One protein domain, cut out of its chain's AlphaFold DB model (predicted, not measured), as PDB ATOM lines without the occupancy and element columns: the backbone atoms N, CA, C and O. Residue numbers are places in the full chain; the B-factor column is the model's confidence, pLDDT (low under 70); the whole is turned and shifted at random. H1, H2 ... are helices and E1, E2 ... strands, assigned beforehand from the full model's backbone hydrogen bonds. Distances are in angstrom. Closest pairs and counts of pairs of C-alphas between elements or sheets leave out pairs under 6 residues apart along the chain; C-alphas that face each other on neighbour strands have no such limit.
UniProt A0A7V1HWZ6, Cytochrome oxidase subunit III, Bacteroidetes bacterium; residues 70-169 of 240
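AT A GLANCE: This is residues 70 to 169 of the 240 residues of the protein "Cytochrome oxidase subunit III" of Bacteroidetes bacterium (UniProt A0A7V1HWZ6). With little regular structure, the model has a small antiparallel sheet, E1 - E5 - E6, toward one end and a longer antiparallel hairpin, E2 and E3, toward the other, with helix H1 by its base. The printed part has 100 residues, 33 in named elements, mostly strand: E1 H1 E2 E3 E4 E5 E6. It is compact, radius of gyration of the C-alphas 12.9 A, spanning 37 by 27 by 26 A.

IN THESE COORDINATES: Find E1, residues 76 to 78, at C-alpha 76 (39.356, -31.499, 27.874); then come H1, residues 81 to 86, E2, residues 90 to 96, E3, residues 99 to 105, 19.1 A long, E4, residues 138 to 140, E5, residues 154 to 157, and E6, residues 162 to 164, ending at C-alpha 164 (31.104, -31.960, 33.912).

HOW THE PARTS SIT: In hairpin E2 and E3, find N 92 and O 103 2.8 A apart; in hairpin E5 and E6, N 155 and O 163, 3.0 A. H1, with every O i to N i+4 pair within hydrogen-bond range, only grazes the three-stranded sheet.

THE WHOLE: Links E3 to E4 and E4 to E5 are long; residue 123 is under pLDDT 70.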
ATOM      1  N   SER A  70      35.116 -42.990  37.513       91.44
ATOM      2  CA  SER A  70      34.738 -42.952  36.103       91.44
ATOM      3  C   SER A  70      35.947 -42.590  35.237       91.44
ATOM      4  O   SER A  70      37.062 -42.439  35.737       91.44
ATOM      5  N   ALA A  71      35.734 -42.504  33.929       90.75
ATOM      6  CA  ALA A  71      36.758 -42.132  32.963       90.75
ATOM      7  C   ALA A  71      36.220 -41.064  32.012       90.75
ATOM      8  O   ALA A  71      35.017 -41.014  31.733       90.75
ATOM      9  N   HIS A  72      37.100 -40.185  31.537       90.00
ATOM     10  CA  HIS A  72      36.709 -39.108  30.635       90.00
ATOM     11  C   HIS A  72      36.229 -39.672  29.292       90.00
ATOM     12  O   HIS A  72      36.913 -40.476  28.662       90.00
ATOM     13  N   LEU A  73      35.039 -39.253  28.853       88.81
ATOM     14  CA  LEU A  73      34.499 -39.617  27.536       88.81
ATOM     15  C   LEU A  73      35.068 -38.740  26.417       88.81
ATOM     16  O   LEU A  73      35.206 -39.199  25.287       88.81
ATOM     17  N   ASP A  74      35.451 -37.515  26.770       89.94
ATOM     18  CA  ASP A  74      35.997 -36.504  25.876       89.94
ATOM     19  C   ASP A  74      37.316 -35.980  26.444       89.94
ATOM     20  O   ASP A  74      37.479 -35.914  27.662       89.94
ATOM     21  N   ALA A  75      38.233 -35.554  25.578       92.56
ATOM     22  CA  ALA A  75      39.420 -34.819  26.004       92.56
ATOM     23  C   ALA A  75      39.052 -33.371  26.362       92.56
ATOM     24  O   ALA A  75      38.195 -32.743  25.719       92.56
ATOM     25  N   GLY A  76      39.714 -32.816  27.373       94.00
ATOM     26  CA  GLY A  76      39.356 -31.499  27.874       94.00
ATOM     27  C   GLY A  76      40.352 -30.895  28.848       94.00
ATOM     28  O   GLY A  76      41.452 -31.394  29.069       94.00
ATOM     29  N   THR A  77      39.959 -29.749  29.392       94.81
ATOM     30  CA  THR A  77      40.734 -28.995  30.379       94.81
ATOM     31  C   THR A  77      39.812 -28.546  31.498       94.81
ATOM     32  O   THR A  77      38.737 -28.004  31.225       94.81
ATOM     33  N   TYR A  78      40.211 -28.756  32.750       94.94
ATOM     34  CA  TYR A  78      39.451 -28.245  33.890       94.94
ATOM     35  C   TYR A  78      39.455 -26.718  33.910       94.94
ATOM     36  O   TYR A  78      40.478 -26.083  33.653       94.94
ATOM     37  N   ILE A  79      38.302 -26.130  34.226       94.56
ATOM     38  CA  ILE A  79      38.085 -24.681  34.145       94.56
ATOM     39  C   ILE A  79      37.874 -24.048  35.516       94.56
ATOM     40  O   ILE A  79      37.374 -24.677  36.451       94.56
ATOM     41  N   SER A  80      38.232 -22.771  35.615       94.88
ATOM     42  CA  SER A  80      38.029 -21.969  36.819       94.88
ATOM     43  C   SER A  80      36.570 -21.546  37.009       94.88
ATOM     44  O   SER A  80      35.758 -21.490  36.079       94.88
ATOM     45  N   GLY A  81      36.242 -21.146  38.239       91.38
ATOM     46  CA  GLY A  81      34.951 -20.534  38.555       91.38
ATOM     47  C   GLY A  81      34.706 -19.198  37.841       91.38
ATOM     48  O   GLY A  81      33.560 -18.842  37.551       91.38
ATOM     49  N   GLU A  82      35.776 -18.462  37.528       92.12
ATOM     50  CA  GLU A  82      35.706 -17.223  36.750       92.12
ATOM     51  C   GLU A  82      35.312 -17.506  35.299       92.12
ATOM     52  O   GLU A  82      34.421 -16.843  34.768       92.12
ATOM     53  N   GLU A  83      35.895 -18.538  34.684       92.12
ATOM     54  CA  GLU A  83      35.538 -18.980  33.331       92.12
ATOM     55  C   GLU A  83      34.103 -19.505  33.250       92.12
ATOM     56  O   GLU A  83      33.385 -19.171  32.306       92.12
ATOM     57  N   LEU A  84      33.646 -20.260  34.256       92.75
ATOM     58  CA  LEU A  84      32.244 -20.684  34.366       92.75
ATOM     59  C   LEU A  84      31.298 -19.479  34.423       92.75
ATOM     60  O   LEU A  84      30.304 -19.421  33.697       92.75
ATOM     61  N   SER A  85      31.631 -18.488  35.250       93.19
ATOM     62  CA  SER A  85      30.838 -17.261  35.378       93.19
ATOM     63  C   SER A  85      30.833 -16.455  34.073       93.19
ATOM     64  O   SER A  85      29.787 -15.953  33.658       93.19
ATOM     65  N   ALA A  86      31.976 -16.374  33.383       92.56
ATOM     66  CA  ALA A  86      32.099 -15.729  32.075       92.56
ATOM     67  C   ALA A  86      31.292 -16.454  30.984       92.56
ATOM     68  O   ALA A  86      30.763 -15.809  30.079       92.56
ATOM     69  N   ALA A  87      31.135 -17.775  31.097       91.12
ATOM     70  CA  ALA A  87      30.275 -18.586  30.239       91.12
ATOM     71  C   ALA A  87      28.774 -18.491  30.593       91.12
ATOM     72  O   ALA A  87      27.949 -19.158  29.970       91.12
ATOM     73  N   GLY A  88      28.406 -17.656  31.570       91.94
ATOM     74  CA  GLY A  88      27.022 -17.401  31.967       91.94
ATOM     75  C   GLY A  88      26.490 -18.318  33.068       91.94
ATOM     76  O   GLY A  88      25.311 -18.221  33.402       91.94
ATOM     77  N   PHE A  89      27.318 -19.186  33.658       94.44
ATOM     78  CA  PHE A  89      26.885 -20.008  34.784       94.44
ATOM     79  C   PHE A  89      26.669 -19.139  36.025       94.44
ATOM     80  O   PHE A  89      27.479 -18.277  36.367       94.44
ATOM     81  N   GLN A  90      25.579 -19.392  36.738       93.94
ATOM     82  CA  GLN A  90      25.267 -18.681  37.966       93.94
ATOM     83  C   GLN A  90      26.040 -19.296  39.133       93.94
ATOM     84  O   GLN A  90      25.819 -20.456  39.484       93.94
ATOM     85  N   LYS A  91      26.906 -18.501  39.767       95.00
ATOM     86  CA  LYS A  91      27.566 -18.866  41.025       95.00
ATOM     87  C   LYS A  91      26.550 -18.874  42.167       95.00
ATOM     88  O   LYS A  91      25.893 -17.866  42.429       95.00
ATOM     89  N   ILE A  92      26.454 -19.999  42.864       92.75
ATOM     90  CA  ILE A  92      25.602 -20.199  44.032       92.75
ATOM     91  C   ILE A  92      26.488 -20.587  45.210       92.75
ATOM     92  O   ILE A  92      27.263 -21.534  45.126       92.75
ATOM     93  N   THR A  93      26.332 -19.877  46.324       92.38
ATOM     94  CA  THR A  93      26.947 -20.242  47.603       92.38
ATOM     95  C   THR A  93      25.835 -20.535  48.599       92.38
ATOM     96  O   THR A  93      24.958 -19.695  48.821       92.38
ATOM     97  N   LYS A  94      25.832 -21.738  49.174       88.75
ATOM     98  CA  LYS A  94      24.851 -22.156  50.184       88.75
ATOM     99  C   LYS A  94      25.541 -22.753  51.391       88.75
ATOM    100  O   LYS A  94      26.490 -23.516  51.256       88.75
ATOM    101  N   ASN A  95      24.997 -22.459  52.568       88.44
ATOM    102  CA  ASN A  95      25.369 -23.173  53.777       88.44
ATOM    103  C   ASN A  95      24.660 -24.535  53.799       88.44
ATOM    104  O   ASN A  95      23.430 -24.607  53.760       88.44
ATOM    105  N   ILE A  96      25.446 -25.604  53.823       84.50
ATOM    106  CA  ILE A  96      25.002 -26.992  53.827       84.50
ATOM    107  C   ILE A  96      25.696 -27.667  55.007       84.50
ATOM    108  O   ILE A  96      26.919 -27.685  55.088       84.50
ATOM    109  N   HIS A  97      24.907 -28.184  55.950       82.19
ATOM    110  CA  HIS A  97      25.405 -28.806  57.186       82.19
ATOM    111  C   HIS A  97      26.313 -27.905  58.050       82.19
ATOM    112  O   HIS A  97      27.107 -28.407  58.835       82.19
ATOM    113  N   GLY A  98      26.179 -26.577  57.957       83.00
ATOM    114  CA  GLY A  98      27.018 -25.630  58.699       83.00
ATOM    115  C   GLY A  98      28.236 -25.131  57.920       83.00
ATOM    116  O   GLY A  98      28.880 -24.191  58.377       83.00
ATOM    117  N   HIS A  99      28.491 -25.672  56.727       85.69
ATOM    118  CA  HIS A  99      29.647 -25.353  55.889       85.69
ATOM    119  C   HIS A  99      29.219 -24.675  54.587       85.69
ATOM    120  O   HIS A  99      28.154 -24.968  54.044       85.69
ATOM    121  N   GLU A 100      30.021 -23.743  54.076       88.75
ATOM    122  CA  GLU A 100      29.713 -23.061  52.818       88.75
ATOM    123  C   GLU A 100      30.152 -23.905  51.619       88.75
ATOM    124  O   GLU A 100      31.333 -24.176  51.428       88.75
ATOM    125  N   ALA A 101      29.191 -24.295  50.782       88.38
ATOM    126  CA  ALA A 101      29.437 -24.921  49.492       88.38
ATOM    127  C   ALA A 101      29.247 -23.891  48.377       88.38
ATOM    128  O   ALA A 101      28.224 -23.200  48.346       88.38
ATOM    129  N   THR A 102      30.190 -23.829  47.438       92.06
ATOM    130  CA  THR A 102      30.079 -23.000  46.232       92.06
ATOM    131  C   THR A 102      30.024 -23.887  44.997       92.06
ATOM    132  O   THR A 102      30.904 -24.715  44.788       92.06
ATOM    133  N   TYR A 103      29.000 -23.697  44.171       93.31
ATOM    134  CA  TYR A 103      28.798 -24.421  42.919       93.31
ATOM    135  C   TYR A 103      28.186 -23.508  41.858       93.31
ATOM    136  O   TYR A 103      27.708 -22.410  42.148       93.31
ATOM    137  N   TYR A 104      28.204 -23.965  40.613       94.56
ATOM    138  CA  TYR A 104      27.774 -23.212  39.444       94.56
ATOM    139  C   TYR A 104      26.610 -23.932  38.764       94.56
ATOM    140  O   TYR A 104      26.612 -25.156  38.647       94.56
ATOM    141  N   LEU A 105      25.601 -23.178  38.332       94.19
ATOM    142  CA  LEU A 105      24.437 -23.701  37.615       94.19
ATOM    143  C   LEU A 105      24.400 -23.132  36.202       94.19
ATOM    144  O   LEU A 105      24.569 -21.926  36.013       94.19
ATOM    145  N   ALA A 106      24.141 -23.984  35.213       92.31
ATOM    146  CA  ALA A 106      23.947 -23.527  33.844       92.31
ATOM    147  C   ALA A 106      22.691 -22.627  33.740       92.31
ATOM    148  O   ALA A 106      21.724 -22.831  34.490       92.31
ATOM    149  N   PRO A 107      22.659 -21.646  32.818       90.38
ATOM    150  CA  PRO A 107      21.515 -20.751  32.646       90.38
ATOM    151  C   PRO A 107      20.182 -21.496  32.504       90.38
ATOM    152  O   PRO A 107      20.045 -22.393  31.675       90.38
ATOM    153  N   GLY A 108      19.177 -21.105  33.292       87.75
ATOM    154  CA  GLY A 108      17.827 -21.673  33.208       87.75
ATOM    155  C   GLY A 108      17.663 -23.070  33.821       87.75
ATOM    156  O   GLY A 108      16.583 -23.647  33.706       87.75
ATOM    157  N   THR A 109      18.689 -23.610  34.486       89.75
ATOM    158  CA  THR A 109      18.589 -24.890  35.201       89.75
ATOM    159  C   THR A 109      18.066 -24.714  36.623       89.75
ATOM    160  O   THR A 109      18.230 -23.672  37.261       89.75
ATOM    161  N   THR A 110      17.395 -25.749  37.125       90.19
ATOM    162  CA  THR A 110      16.987 -25.814  38.530       90.19
ATOM    163  C   THR A 110      18.150 -26.296  39.386       90.19
ATOM    164  O   THR A 110      18.976 -27.097  38.946       90.19
ATOM    165  N   ASP A 111      18.204 -25.826  40.630       88.25
ATOM    166  CA  ASP A 111      19.220 -26.237  41.596       88.25
ATOM    167  C   ASP A 111      18.946 -27.656  42.125       88.25
ATOM    168  O   ASP A 111      18.384 -27.847  43.208       88.25
ATOM    169  N   LEU A 112      19.340 -28.643  41.325       86.25
ATOM    170  CA  LEU A 112      19.352 -30.069  41.640       86.25
ATOM    171  C   LEU A 112      20.800 -30.565  41.653       86.25
ATOM    172  O   LEU A 112      21.630 -30.021  40.934       86.25
ATOM    173  N   GLU A 113      21.104 -31.605  42.439       83.81
ATOM    174  CA  GLU A 113      22.457 -32.192  42.560       83.81
ATOM    175  C   GLU A 113      23.084 -32.494  41.185       83.81
ATOM    176  O   GLU A 113      24.240 -32.165  40.948       83.81
ATOM    177  N   GLU A 114      22.285 -33.015  40.254       84.19
ATOM    178  CA  GLU A 114      22.669 -33.356  38.878       84.19
ATOM    179  C   GLU A 114      22.987 -32.157  37.965       84.19
ATOM    180  O   GLU A 114      23.595 -32.333  36.911       84.19
ATOM    181  N   ASN A 115      22.601 -30.941  38.353       90.00
ATOM    182  CA  ASN A 115      22.822 -29.725  37.563       90.00
ATOM    183  C   ASN A 115      23.981 -28.875  38.099       90.00
ATOM    184  O   ASN A 115      24.265 -27.814  37.540       90.00
ATOM    185  N   ARG A 116      24.626 -29.295  39.194       92.00
ATOM    186  CA  ARG A 116      25.693 -28.533  39.853       92.00
ATOM    187  C   ARG A 116      27.049 -28.826  39.228       92.00
ATOM    188  O   ARG A 116      27.449 -29.978  39.099       92.00
ATOM    189  N   TYR A 117      27.765 -27.756  38.917       93.88
ATOM    190  CA  TYR A 117      29.135 -27.764  38.430       93.88
ATOM    191  C   TYR A 117      30.057 -27.263  39.539       93.88
ATOM    192  O   TYR A 117      29.754 -26.264  40.197       93.88
ATOM    193  N   PHE A 118      31.185 -27.932  39.733       94.00
ATOM    194  CA  PHE A 118      32.200 -27.560  40.711       94.00
ATOM    195  C   PHE A 118      33.522 -27.278  40.010       94.00
ATOM    196  O   PHE A 118      33.803 -27.815  38.940       94.00
ATOM    197  N   VAL A 119      34.347 -26.428  40.614       92.75
ATOM    198  CA  VAL A 119      35.754 -26.334  40.215       92.75
ATOM    199  C   VAL A 119      36.432 -27.606  40.703       92.75
ATOM    200  O   VAL A 119      36.248 -27.990  41.857       92.75
ATOM    201  N   LYS A 120      37.169 -28.285  39.822       90.88
ATOM    202  CA  LYS A 120      37.854 -29.522  40.189       90.88
ATOM    203  C   LYS A 120      38.928 -29.222  41.231       90.88
ATOM    204  O   LYS A 120      39.811 -28.402  40.986       90.88
ATOM    205  N   SER A 121      38.877 -29.927  42.353       86.00
ATOM    206  CA  SER A 121      39.927 -29.934  43.367       86.00
ATOM    207  C   SER A 121      40.384 -31.355  43.662       86.00
ATOM    208  O   SER A 121      39.599 -32.301  43.590       86.00
ATOM    209  N   ASN A 122      41.656 -31.509  44.016       80.75
ATOM    210  CA  ASN A 122      42.177 -32.780  44.500       80.75
ATOM    211  C   ASN A 122      41.767 -33.035  45.966       80.75
ATOM    212  O   ASN A 122      41.166 -32.193  46.635       80.75
ATOM    213  N   HIS A 123      42.136 -34.201  46.506       68.56
ATOM    214  CA  HIS A 123      41.857 -34.564  47.903       68.56
ATOM    215  C   HIS A 123      42.532 -33.663  48.954       68.56
ATOM    216  O   HIS A 123      42.173 -33.733  50.129       68.56
ATOM    217  N   HIS A 124      43.492 -32.827  48.557       73.81
ATOM    218  CA  HIS A 124      44.137 -31.832  49.416       73.81
ATOM    219  C   HIS A 124      43.496 -30.440  49.304       73.81
ATOM    220  O   HIS A 124      43.938 -29.516  49.984       73.81
ATOM    221  N   GLY A 125      42.440 -30.295  48.494       74.62
ATOM    222  CA  GLY A 125      41.761 -29.024  48.250       74.62
ATOM    223  C   GLY A 125      42.496 -28.112  47.267       74.62
ATOM    224  O   GLY A 125      42.161 -26.936  47.174       74.62
ATOM    225  N   GLU A 126      43.495 -28.623  46.545       82.81
ATOM    226  CA  GLU A 126      44.187 -27.860  45.507       82.81
ATOM    227  C   GLU A 126      43.370 -27.917  44.216       82.81
ATOM    228  O   GLU A 126      43.008 -28.999  43.743       82.81
ATOM    229  N   GLU A 127      43.059 -26.750  43.656       87.94
ATOM    230  CA  GLU A 127      42.313 -26.638  42.406       87.94
ATOM    231  C   GLU A 127      43.155 -27.132  41.220       87.94
ATOM    232  O   GLU A 127      44.309 -26.742  41.057       87.94
ATOM    233  N   GLN A 128      42.556 -27.950  40.355       87.50
ATOM    234  CA  GLN A 128      43.197 -28.531  39.165       87.50
ATOM    235  C   GLN A 128      42.922 -27.716  37.892       87.50
ATOM    236  O   GLN A 128      42.904 -28.243  36.780       87.50
ATOM    237  N   VAL A 129      42.661 -26.417  38.036       91.06
ATOM    238  CA  VAL A 129      42.341 -25.525  36.914       91.06
ATOM    239  C   VAL A 129      43.488 -25.514  35.902       91.06
ATOM    240  O   VAL A 129      44.641 -25.271  36.253       91.06
ATOM    241  N   GLY A 130      43.164 -25.727  34.627       90.88
ATOM    242  CA  GLY A 130      44.136 -25.753  33.536       90.88
ATOM    243  C   GLY A 130      44.799 -27.113  33.299       90.88
ATOM    244  O   GLY A 130      45.497 -27.256  32.295       90.88
ATOM    245  N   GLU A 131      44.574 -28.117  34.154       92.25
ATOM    246  CA  GLU A 131      45.028 -29.482  33.880       92.25
ATOM    247  C   GLU A 131      44.236 -30.080  32.708       92.25
ATOM    248  O   GLU A 131      43.002 -30.012  32.661       92.25
ATOM    249  N   THR A 132      44.964 -30.643  31.745       93.31
ATOM    250  CA  THR A 132      44.410 -31.301  30.559       93.31
ATOM    251  C   THR A 132      44.354 -32.806  30.762       93.31
ATOM    252  O   THR A 132      45.291 -33.381  31.314       93.31
ATOM    253  N   PHE A 133      43.315 -33.441  30.238       93.38
ATOM    254  CA  PHE A 133      43.137 -34.890  30.266       93.38
ATOM    255  C   PHE A 133      42.679 -35.396  28.898       93.38
ATOM    256  O   PHE A 133      42.067 -34.665  28.109       93.38
ATOM    257  N   GLU A 134      42.971 -36.659  28.636       93.56
ATOM    258  CA  GLU A 134      42.629 -37.364  27.410       93.56
ATOM    259  C   GLU A 134      41.419 -38.286  27.609       93.56
ATOM    260  O   GLU A 134      40.956 -38.556  28.722       93.56
ATOM    261  N   VAL A 135      40.889 -38.798  26.500       91.69
ATOM    262  CA  VAL A 135      39.807 -39.788  26.533       91.69
ATOM    263  C   VAL A 135      40.283 -41.042  27.268       91.69
ATOM    264  O   VAL A 135      41.344 -41.583  26.973       91.69
ATOM    265  N   SER A 136      39.435 -41.576  28.143       91.25
ATOM    266  CA  SER A 136      39.695 -42.713  29.037       91.25
ATOM    267  C   SER A 136      40.612 -42.431  30.227       91.25
ATOM    268  O   SER A 136      40.843 -43.356  31.009       91.25
ATOM    269  N   ASP A 137      41.089 -41.196  30.420       91.50
ATOM    270  CA  ASP A 137      41.810 -40.863  31.647       91.50
ATOM    271  C   ASP A 137      40.872 -41.025  32.858       91.50
ATOM    272  O   ASP A 137      39.724 -40.553  32.825       91.50
ATOM    273  N   PRO A 138      41.306 -41.739  33.913       91.06
ATOM    274  CA  PRO A 138      40.468 -42.004  35.068       91.06
ATOM    275  C   PRO A 138      40.360 -40.765  35.951       91.06
ATOM    276  O   PRO A 138      41.345 -40.070  36.203       91.06
ATOM    277  N   TYR A 139      39.177 -40.551  36.513       90.00
ATOM    278  CA  TYR A 139      38.957 -39.541  37.537       90.00
ATOM    279  C   TYR A 139      38.099 -40.085  38.677       90.00
ATOM    280  O   TYR A 139      37.349 -41.059  38.549       90.00
ATOM    281  N   LEU A 140      38.227 -39.418  39.819       89.19
ATOM    282  CA  LEU A 140      37.408 -39.638  40.999       89.19
ATOM    283  C   LEU A 140      36.628 -38.361  41.293       89.19
ATOM    284  O   LEU A 140      37.221 -37.293  41.458       89.19
ATOM    285  N   ILE A 141      35.304 -38.479  41.372       89.12
ATOM    286  CA  ILE A 141      34.446 -37.402  41.863       89.12
ATOM    287  C   ILE A 141      34.597 -37.340  43.379       89.12
ATOM    288  O   ILE A 141      34.194 -38.258  44.098       89.12
ATOM    289  N   THR A 142      35.173 -36.248  43.866       83.06
ATOM    290  CA  THR A 142      35.407 -36.056  45.292       83.06
ATOM    291  C   THR A 142      34.083 -35.819  46.004       83.06
ATOM    292  O   THR A 142      33.254 -35.004  45.592       83.06
ATOM    293  N   LYS A 143      33.873 -36.553  47.097       84.19
ATOM    294  CA  LYS A 143      32.783 -36.284  48.025       84.19
ATOM    295  C   LYS A 143      33.308 -35.397  49.141       84.19
ATOM    296  O   LYS A 143      34.154 -35.816  49.928       84.19
ATOM    297  N   ASN A 144      32.781 -34.187  49.238       83.00
ATOM    298  CA  ASN A 144      33.170 -33.260  50.285       83.00
ATOM    299  C   ASN A 144      32.749 -33.806  51.660       83.00
ATOM    300  O   ASN A 144      31.578 -34.135  51.879       83.00
ATOM    301  N   HIS A 145      33.696 -33.914  52.589       79.81
ATOM    302  CA  HIS A 145      33.443 -34.477  53.917       79.81
ATOM    303  C   HIS A 145      32.517 -33.615  54.778       79.81
ATOM    304  O   HIS A 145      31.796 -34.156  55.611       79.81
ATOM    305  N   GLU A 146      32.537 -32.299  54.575       82.69
ATOM    306  CA  GLU A 146      31.803 -31.334  55.388       82.69
ATOM    307  C   GLU A 146      30.382 -31.121  54.859       82.69
ATOM    308  O   GLU A 146      29.404 -31.145  55.605       82.69
ATOM    309  N   THR A 147      30.248 -30.950  53.543       82.31
ATOM    310  CA  THR A 147      28.957 -30.640  52.910       82.31
ATOM    311  C   THR A 147      28.217 -31.893  52.436       82.31
ATOM    312  O   THR A 147      27.014 -31.828  52.171       82.31
ATOM    313  N   HIS A 148      28.912 -33.037  52.358       82.06
ATOM    314  CA  HIS A 148      28.440 -34.309  51.795       82.06
ATOM    315  C   HIS A 148      28.000 -34.240  50.326       82.06
ATOM    316  O   HIS A 148      27.274 -35.121  49.856       82.06
ATOM    317  N   LEU A 149      28.446 -33.220  49.593       85.50
ATOM    318  CA  LEU A 149      28.178 -33.072  48.168       85.50
ATOM    319  C   LEU A 149      29.193 -33.838  47.319       85.50
ATOM    320  O   LEU A 149      30.364 -33.933  47.677       85.50
ATOM    321  N   TYR A 150      28.724 -34.354  46.184       87.69
ATOM    322  CA  TYR A 150      29.583 -34.848  45.112       87.69
ATOM    323  C   TYR A 150      29.983 -33.664  44.231       87.69
ATOM    324  O   TYR A 150      29.122 -32.980  43.672       87.69
ATOM    325  N   GLU A 151      31.283 -33.407  44.145       88.94
ATOM    326  CA  GLU A 151      31.837 -32.239  43.468       88.94
ATOM    327  C   GLU A 151      32.188 -32.596  42.021       88.94
ATOM    328  O   GLU A 151      33.325 -32.927  41.700       88.94
ATOM    329  N   TYR A 152      31.180 -32.577  41.145       91.06
ATOM    330  CA  TYR A 152      31.354 -32.841  39.714       91.06
ATOM    331  C   TYR A 152      32.231 -31.762  39.067       91.06
ATOM    332  O   TYR A 152      31.767 -30.636  38.848       91.06
ATOM    333  N   GLY A 153      33.484 -32.103  38.756       92.00
ATOM    334  CA  GLY A 153      34.444 -31.180  38.163       92.00
ATOM    335  C   GLY A 153      33.988 -30.688  36.792       92.00
ATOM    336  O   GLY A 153      33.686 -31.483  35.903       92.00
ATOM    337  N   ALA A 154      33.928 -29.372  36.618       94.25
ATOM    338  CA  ALA A 154      33.624 -28.740  35.348       94.25
ATOM    339  C   ALA A 154      34.859 -28.711  34.449       94.25
ATOM    340  O   ALA A 154      35.956 -28.345  34.881       94.25
ATOM    341  N   TYR A 155      34.664 -29.028  33.177       93.94
ATOM    342  CA  TYR A 155      35.725 -28.997  32.184       93.94
ATOM    343  C   TYR A 155      35.229 -28.436  30.861       93.94
ATOM    344  O   TYR A 155      34.036 -28.426  30.563       93.94
ATOM    345  N   LYS A 156      36.165 -27.979  30.043       94.75
ATOM    346  CA  LYS A 156      35.915 -27.525  28.682       94.75
ATOM    347  C   LYS A 156      36.480 -28.545  27.704       94.75
ATOM    348  O   LYS A 156      37.652 -28.897  27.802       94.75
ATOM    349  N   THR A 157      35.651 -29.022  26.781       92.75
ATOM    350  CA  THR A 157      36.087 -29.934  25.716       92.75
ATOM    351  C   THR A 157      36.924 -29.193  24.674       92.75
ATOM    352  O   THR A 157      36.889 -27.960  24.587       92.75
ATOM    353  N   ALA A 158      37.632 -29.938  23.821       85.50
ATOM    354  CA  ALA A 158      38.355 -29.372  22.676       85.50
ATOM    355  C   ALA A 158      37.457 -28.534  21.736       85.50
ATOM    356  O   ALA A 158      37.914 -27.578  21.113       85.50
ATOM    357  N   GLU A 159      36.165 -28.859  21.669       83.94
ATOM    358  CA  GLU A 159      35.147 -28.161  20.870       83.94
ATOM    359  C   GLU A 159      34.655 -26.863  21.532       83.94
ATOM    360  O   GLU A 159      33.945 -26.064  20.920       83.94
ATOM    361  N   GLY A 160      35.051 -26.627  22.783       85.19
ATOM    362  CA  GLY A 160      34.729 -25.432  23.549       85.19
ATOM    363  C   GLY A 160      33.431 -25.511  24.352       85.19
ATOM    364  O   GLY A 160      33.105 -24.533  25.027       85.19
ATOM    365  N   SER A 161      32.714 -26.638  24.320       90.19
ATOM    366  CA  SER A 161      31.553 -26.869  25.185       90.19
ATOM    367  C   SER A 161      31.984 -27.155  26.623       90.19
ATOM    368  O   SER A 161      33.007 -27.800  26.851       90.19
ATOM    369  N   ILE A 162      31.192 -26.695  27.592       92.88
ATOM    370  CA  ILE A 162      31.436 -26.949  29.015       92.88
ATOM    371  C   ILE A 162      30.679 -28.210  29.430       92.88
ATOM    372  O   ILE A 162      29.448 -28.241  29.400       92.88
ATOM    373  N   GLY A 163      31.436 -29.232  29.814       91.25
ATOM    374  CA  GLY A 163      30.952 -30.474  30.400       91.25
ATOM    375  C   GLY A 163      31.222 -30.532  31.903       91.25
ATOM    376  O   GLY A 163      31.825 -29.629  32.491       91.25
ATOM    377  N   ARG A 164      30.756 -31.607  32.534       91.50
ATOM    378  CA  ARG A 164      31.104 -31.960  33.912       91.50
ATOM    379  C   ARG A 164      31.399 -33.441  34.005       91.50
ATOM    380  O   ARG A 164      30.900 -34.224  33.204       91.50
ATOM    381  N   GLU A 165      32.168 -33.811  35.013       92.19
ATOM    382  CA  GLU A 165      32.347 -35.205  35.396       92.19
ATOM    383  C   GLU A 165      30.999 -35.889  35.670       92.19
ATOM    384  O   GLU A 165      30.048 -35.284  36.185       92.19
ATOM    385  N   GLU A 166      30.930 -37.179  35.354       90.88
ATOM    386  CA  GLU A 166      29.754 -38.020  35.545       90.88
ATOM    387  C   GLU A 166      30.098 -39.252  36.383       90.88
ATOM    388  O   GLU A 166      31.221 -39.756  36.378       90.88
ATOM    389  N   LEU A 167      29.110 -39.747  37.132       90.56
ATOM    390  CA  LEU A 167      29.290 -40.977  37.897       90.56
ATOM    391  C   LEU A 167      29.553 -42.141  36.943       90.56
ATOM    392  O   LEU A 167      28.917 -42.264  35.895       90.56
ATOM    393  N   GLY A 168      30.447 -43.031  37.352       89.44
ATOM    394  CA  GLY A 168      30.682 -44.264  36.631       89.44
ATOM    395  C   GLY A 168      29.478 -45.208  36.691       89.44
ATOM    396  O   GLY A 168      28.489 -44.969  37.398       89.44
ATOM    397  N   PRO A 169      29.562 -46.353  35.998       90.25
ATOM    398  CA  PRO A 169      28.477 -47.323  35.962       90.25
ATOM    399  C   PRO A 169      28.096 -47.811  37.365       90.25
ATOM    400  O   PRO A 169      28.931 -48.347  38.098       90.25
TER     401      PRO A 169